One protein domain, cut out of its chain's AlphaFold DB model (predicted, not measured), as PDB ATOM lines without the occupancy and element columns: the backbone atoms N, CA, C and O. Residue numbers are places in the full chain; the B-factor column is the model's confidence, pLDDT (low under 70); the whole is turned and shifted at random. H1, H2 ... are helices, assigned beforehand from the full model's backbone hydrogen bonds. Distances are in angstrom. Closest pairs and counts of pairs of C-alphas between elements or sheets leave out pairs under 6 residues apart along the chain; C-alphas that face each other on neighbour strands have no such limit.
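This is residues 9 to 52 of the 53 residues of an uncharacterized protein of Rhizobium sp. RU36D (UniProt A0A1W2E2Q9). This is a flat, fairly open frame of three helices: the two longer ones, H2 and H3, make two opposite sides of a U, and the short helix H1 sits in the gap between them. H1 packs on H2 and comes near H3, while residues 31 to 36 make the base of the U, crossing from H2 to H3. The printed part has 44 residues with three named helices, in the order H1, H2, H3 along the chain, and no named strand; its class is all helix. The whole is only just compact, close to loose, with a radius of gyration of the C-alphas of 10.8 A and spans of 24 by 24 by 11 A.

Begin at Asn 9, whose C-alpha is at (147.179, 152.919, 103.046); here H1 starts, and it runs over residues 9 to 13, 6.3 A from first to last C-alpha. Read on through residues 14 to 18 to C-alpha 19 at (159.861, 146.846, 99.194), where H2 begins; it holds residues 19 to 30 and measures 16.2 A. After residues 31 to 36, look for H3, the longest helix by residues, over residues 37 to 50, with a length of 19.9 A. It ends at C-alpha 50, at (142.995, 141.149, 96.317).

Start with H1 and look first toward H2: the two touch, with 6 pairs of C-alphas within 8 A. Their closest C-alphas are those of Tyr 13 and Ala 22, 5.0 A apart, and their centres are 8.7 A apart. Now look from H1 toward H3: the two are close but not clearly touching, with 2 pairs of C-alphas within 8 A. The closest C-alphas there are those of Leu 12 and Ile 43, 6.9 A apart, and the centres are 10.7 A apart. H2 and H3 follow each other in the chain but are apart, with no C-alpha of the one within 8 A of the other. Along the backbones of H1, H2 and H3, you will find every O i to N i+4 pair within hydrogen-bond range.

The two C-alphas farthest apart are those of Glu 31 and Gln 52, at 28.9 A, while the first and last printed C-alphas, of Asn 9 and Gln 52, are 18.7 A apart. The printed part runs from residue 9 to residue 52 and has no cut. The link from H1 to H2 is tight, with 5 residues, and the link from H2 to H3 is short but not tight, with 6 residues. In the B-factor column of this predicted model you will find a mean pLDDT of 88.1 for the printed part, and no printed residue is under 70.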
ATOM      1  N   ASN A   9     146.088 152.905 104.024       84.56
ATOM      2  CA  ASN A   9     147.179 152.919 103.046       84.56
ATOM      3  C   ASN A   9     148.527 152.486 103.632       84.56
ATOM      4  O   ASN A   9     149.252 151.727 102.989       84.56
ATOM      5  N   VAL A  10     148.844 152.924 104.856       85.25
ATOM      6  CA  VAL A  10     150.091 152.542 105.540       85.25
ATOM      7  C   VAL A  10     150.114 151.033 105.753       85.25
ATOM      8  O   VAL A  10     151.103 150.376 105.446       85.25
ATOM      9  N   LEU A  11     148.996 150.464 106.196       84.69
ATOM     10  CA  LEU A  11     148.898 149.034 106.475       84.69
ATOM     11  C   LEU A  11     148.846 148.179 105.203       84.69
ATOM     12  O   LEU A  11     149.371 147.069 105.195       84.69
ATOM     13  N   LEU A  12     148.291 148.691 104.102       86.06
ATOM     14  CA  LEU A  12     148.328 148.004 102.808       86.06
ATOM     15  C   LEU A  12     149.733 147.960 102.201       86.06
ATOM     16  O   LEU A  12     150.039 147.019 101.469       86.06
ATOM     17  N   TYR A  13     150.596 148.933 102.505       88.62
ATOM     18  CA  TYR A  13     151.977 148.907 102.027       88.62
ATOM     19  C   TYR A  13     152.805 147.769 102.625       88.62
ATOM     20  O   TYR A  13     153.714 147.306 101.944       88.62
ATOM     21  N   LEU A  14     152.442 147.236 103.797       84.12
ATOM     22  CA  LEU A  14     153.057 146.013 104.336       84.12
ATOM     23  C   LEU A  14     152.896 144.809 103.395       84.12
ATOM     24  O   LEU A  14     153.736 143.919 103.370       84.12
ATOM     25  N   ALA A  15     151.809 144.780 102.622       81.06
ATOM     26  CA  ALA A  15     151.509 143.721 101.664       81.06
ATOM     27  C   ALA A  15     151.837 144.114 100.210       81.06
ATOM     28  O   ALA A  15     151.484 143.388  99.276       81.06
ATOM     29  N   ALA A  16     152.466 145.272  99.985       82.50
ATOM     30  CA  ALA A  16     152.814 145.734  98.648       82.50
ATOM     31  C   ALA A  16     154.102 145.070  98.139       82.50
ATOM     32  O   ALA A  16     155.036 144.824  98.889       82.50
ATOM     33  N   SER A  17     154.194 144.857  96.824       82.94
ATOM     34  CA  SER A  17     155.420 144.355  96.176       82.94
ATOM     35  C   SER A  17     156.555 145.390  96.116       82.94
ATOM     36  O   SER A  17     157.671 145.057  95.733       82.94
ATOM     37  N   ASP A  18     156.265 146.652  96.442       90.44
ATOM     38  CA  ASP A  18     157.250 147.731  96.530       90.44
ATOM     39  C   ASP A  18     157.922 147.684  97.906       90.44
ATOM     40  O   ASP A  18     157.362 148.152  98.900       90.44
ATOM     41  N   THR A  19     159.123 147.105  97.950       88.69
ATOM     42  CA  THR A  19     159.861 146.846  99.194       88.69
ATOM     43  C   THR A  19     160.179 148.127  99.959       88.69
ATOM     44  O   THR A  19     160.073 148.146 101.175       88.69
ATOM     45  N   LEU A  20     160.447 149.246  99.274       91.31
ATOM     46  CA  LEU A  20     160.730 150.521  99.943       91.31
ATOM     47  C   LEU A  20     159.508 151.054 100.706       91.31
ATOM     48  O   LEU A  20     159.645 151.687 101.756       91.31
ATOM     49  N   LYS A  21     158.304 150.841 100.166       88.88
ATOM     50  CA  LYS A  21     157.062 151.212 100.854       88.88
ATOM     51  C   LYS A  21     156.743 150.247 101.988       88.88
ATOM     52  O   LYS A  21     156.292 150.714 103.032       88.88
ATOM     53  N   ALA A  22     157.000 148.954 101.796       90.38
ATOM     54  CA  ALA A  22     156.824 147.941 102.830       90.38
ATOM     55  C   ALA A  22     157.730 148.212 104.039       90.38
ATOM     56  O   ALA A  22     157.217 148.343 105.148       90.38
ATOM     57  N   ASP A  23     159.027 148.443 103.817       92.25
ATOM     58  CA  ASP A  23     160.005 148.726 104.877       92.25
ATOM     59  C   ASP A  23     159.624 149.982 105.683       92.25
ATOM     60  O   ASP A  23     159.713 150.022 106.911       92.25
ATOM     61  N   ARG A  24     159.149 151.032 104.998       90.81
ATOM     62  CA  ARG A  24     158.680 152.262 105.660       90.81
ATOM     63  C   ARG A  24     157.405 152.043 106.461       90.81
ATOM     64  O   ARG A  24     157.277 152.593 107.551       90.81
ATOM     65  N   ALA A  25     156.457 151.285 105.919       90.88
ATOM     66  CA  ALA A  25     155.232 150.952 106.629       90.88
ATOM     67  C   ALA A  25     155.522 150.108 107.873       90.88
ATOM     68  O   ALA A  25     154.956 150.373 108.928       90.88
ATOM     69  N   GLU A  26     156.443 149.152 107.773       90.88
ATOM     70  CA  GLU A  26     156.884 148.331 108.898       90.88
ATOM     71  C   GLU A  26     157.528 149.183 109.998       90.88
ATOM     72  O   GLU A  26     157.160 149.050 111.164       90.88
ATOM     73  N   ALA A  27     158.415 150.117 109.638       92.00
ATOM     74  CA  ALA A  27     159.014 151.044 110.598       92.00
ATOM     75  C   ALA A  27     157.951 151.866 111.350       92.00
ATOM     76  O   ALA A  27     157.970 151.919 112.577       92.00
ATOM     77  N   VAL A  28     156.976 152.432 110.629       89.88
ATOM     78  CA  VAL A  28     155.880 153.216 111.225       89.88
ATOM     79  C   VAL A  28     154.995 152.359 112.135       89.88
ATOM     80  O   VAL A  28     154.563 152.816 113.189       89.88
ATOM     81  N   VAL A  29     154.715 151.110 111.760       88.94
ATOM     82  CA  VAL A  29     153.900 150.200 112.582       88.94
ATOM     83  C   VAL A  29     154.647 149.765 113.844       88.94
ATOM     84  O   VAL A  29     154.029 149.665 114.904       88.94
ATOM     85  N   ASN A  30     155.965 149.573 113.763       90.94
ATOM     86  CA  ASN A  30     156.815 149.246 114.911       90.94
ATOM     87  C   ASN A  30     156.906 150.381 115.944       90.94
ATOM     88  O   ASN A  30     157.103 150.110 117.127       90.94
ATOM     89  N   GLU A  31     156.709 151.637 115.533       90.19
ATOM     90  CA  GLU A  31     156.570 152.778 116.454       90.19
ATOM     91  C   GLU A  31     155.242 152.757 117.236       90.19
ATOM     92  O   GLU A  31     155.067 153.498 118.207       90.19
ATOM     93  N   GLY A  32     154.314 151.877 116.849       87.19
ATOM     94  CA  GLY A  32     152.977 151.777 117.410       87.19
ATOM     95  C   GLY A  32     152.016 152.817 116.831       87.19
ATOM     96  O   GLY A  32     152.385 153.782 116.165       87.19
ATOM     97  N   GLY A  33     150.726 152.620 117.081       88.62
ATOM     98  CA  GLY A  33     149.701 153.522 116.580       88.62
ATOM     99  C   GLY A  33     148.302 153.042 116.907       88.62
ATOM    100  O   GLY A  33     148.092 151.929 117.389       88.62
ATOM    101  N   THR A  34     147.328 153.909 116.670       90.94
ATOM    102  CA  THR A  34     145.908 153.573 116.799       90.94
ATOM    103  C   THR A  34     145.276 153.543 115.419       90.94
ATOM    104  O   THR A  34     145.484 154.449 114.617       90.94
ATOM    105  N   ILE A  35     144.468 152.520 115.162       90.38
ATOM    106  CA  ILE A  35     143.579 152.470 114.002       90.38
ATOM    107  C   ILE A  35     142.132 152.568 114.452       90.38
ATOM    108  O   ILE A  35     141.787 152.220 115.582       90.38
ATOM    109  N   SER A  36     141.264 153.012 113.549       91.81
ATOM    110  CA  SER A  36     139.824 152.898 113.749       91.81
ATOM    111  C   SER A  36     139.313 151.530 113.287       91.81
ATOM    112  O   SER A  36     139.936 150.839 112.479       91.81
ATOM    113  N   VAL A  37     138.115 151.163 113.745       93.88
ATOM    114  CA  VAL A  37     137.405 149.966 113.259       93.88
ATOM    115  C   VAL A  37     137.107 150.059 111.754       93.88
ATOM    116  O   VAL A  37     137.085 149.045 111.064       93.88
ATOM    117  N   GLN A  38     136.920 151.270 111.219       94.25
ATOM    118  CA  GLN A  38     136.748 151.483 109.779       94.25
ATOM    119  C   GLN A  38     138.000 151.058 109.000       94.25
ATOM    120  O   GLN A  38     137.872 150.311 108.032       94.25
ATOM    121  N   VAL A  39     139.185 151.494 109.443       92.31
ATOM    122  CA  VAL A  39     140.472 151.130 108.822       92.31
ATOM    123  C   VAL A  39     140.671 149.613 108.860       92.31
ATOM    124  O   VAL A  39     141.004 149.005 107.844       92.31
ATOM    125  N   LEU A  40     140.371 148.972 109.996       91.62
ATOM    126  CA  LEU A  40     140.425 147.510 110.117       91.62
ATOM    127  C   LEU A  40     139.512 146.807 109.095       91.62
ATOM    128  O   LEU A  40     139.942 145.874 108.415       91.62
ATOM    129  N   ASN A  41     138.263 147.263 108.964       93.88
ATOM    130  CA  ASN A  41     137.298 146.687 108.024       93.88
ATOM    131  C   ASN A  41     137.735 146.850 106.564       93.88
ATOM    132  O   ASN A  41     137.538 145.944 105.752       93.88
ATOM    133  N   GLU A  42     138.321 147.995 106.220       92.19
ATOM    134  CA  GLU A  42     138.812 148.248 104.872       92.19
ATOM    135  C   GLU A  42     139.957 147.297 104.514       92.19
ATOM    136  O   GLU A  42     139.899 146.643 103.471       92.19
ATOM    137  N   ILE A  43     140.937 147.135 105.407       90.00
ATOM    138  CA  ILE A  43     142.062 146.210 105.211       90.00
ATOM    139  C   ILE A  43     141.563 144.780 105.040       90.00
ATOM    140  O   ILE A  43     141.932 144.123 104.068       90.00
ATOM    141  N   ALA A  44     140.682 144.312 105.928       89.75
ATOM    142  CA  ALA A  44     140.119 142.968 105.843       89.75
ATOM    143  C   ALA A  44     139.420 142.731 104.492       89.75
ATOM    144  O   ALA A  44     139.617 141.700 103.847       89.75
ATOM    145  N   ASN A  45     138.642 143.709 104.016       91.12
ATOM    146  CA  ASN A  45     137.967 143.622 102.724       91.12
ATOM    147  C   ASN A  45     138.955 143.631 101.543       91.12
ATOM    148  O   ASN A  45     138.790 142.870 100.587       91.12
ATOM    149  N   VAL A  46     139.990 144.472 101.597       87.62
ATOM    150  CA  VAL A  46     141.023 144.542 100.555       87.62
ATOM    151  C   VAL A  46     141.819 143.240 100.494       87.62
ATOM    152  O   VAL A  46     141.969 142.692  99.403       87.62
ATOM    153  N   MET A  47     142.262 142.712 101.636       85.81
ATOM    154  CA  MET A  47     142.977 141.436 101.738       85.81
ATOM    155  C   MET A  47     142.145 140.283 101.175       85.81
ATOM    156  O   MET A  47     142.604 139.578 100.277       85.81
ATOM    157  N   ARG A  48     140.881 140.164 101.593       88.06
ATOM    158  CA  ARG A  48     139.960 139.140 101.080       88.06
ATOM    159  C   ARG A  48     139.798 139.205  99.559       88.06
ATOM    160  O   ARG A  48     139.767 138.181  98.883       88.06
ATOM    161  N   ARG A  49     139.666 140.410  98.991       86.44
ATOM    162  CA  ARG A  49     139.393 140.584  97.553       86.44
ATOM    163  C   ARG A  49     140.637 140.492  96.677       86.44
ATOM    164  O   ARG A  49     140.539 139.979  95.568       86.44
ATOM    165  N   LYS A  50     141.768 141.041  97.124       80.19
ATOM    166  CA  LYS A  50     142.995 141.149  96.317       80.19
ATOM    167  C   LYS A  50     143.986 140.022  96.564       80.19
ATOM    168  O   LYS A  50     144.755 139.720  95.661       80.19
ATOM    169  N   MET A  51     143.984 139.432  97.757       73.00
ATOM    170  CA  MET A  51     144.980 138.433  98.155       73.00
ATOM    171  C   MET A  51     144.399 137.016  98.256       73.00
ATOM    172  O   MET A  51     145.153 136.094  98.531       73.00
ATOM    173  N   GLN A  52     143.089 136.837  98.015       71.75
ATOM    174  CA  GLN A  52     142.367 135.560  98.171       71.75
ATOM    175  C   GLN A  52     142.680 134.830  99.490       71.75
ATOM    176  O   GLN A  52     142.698 133.600  99.530       71.75
TER     177      GLN A  52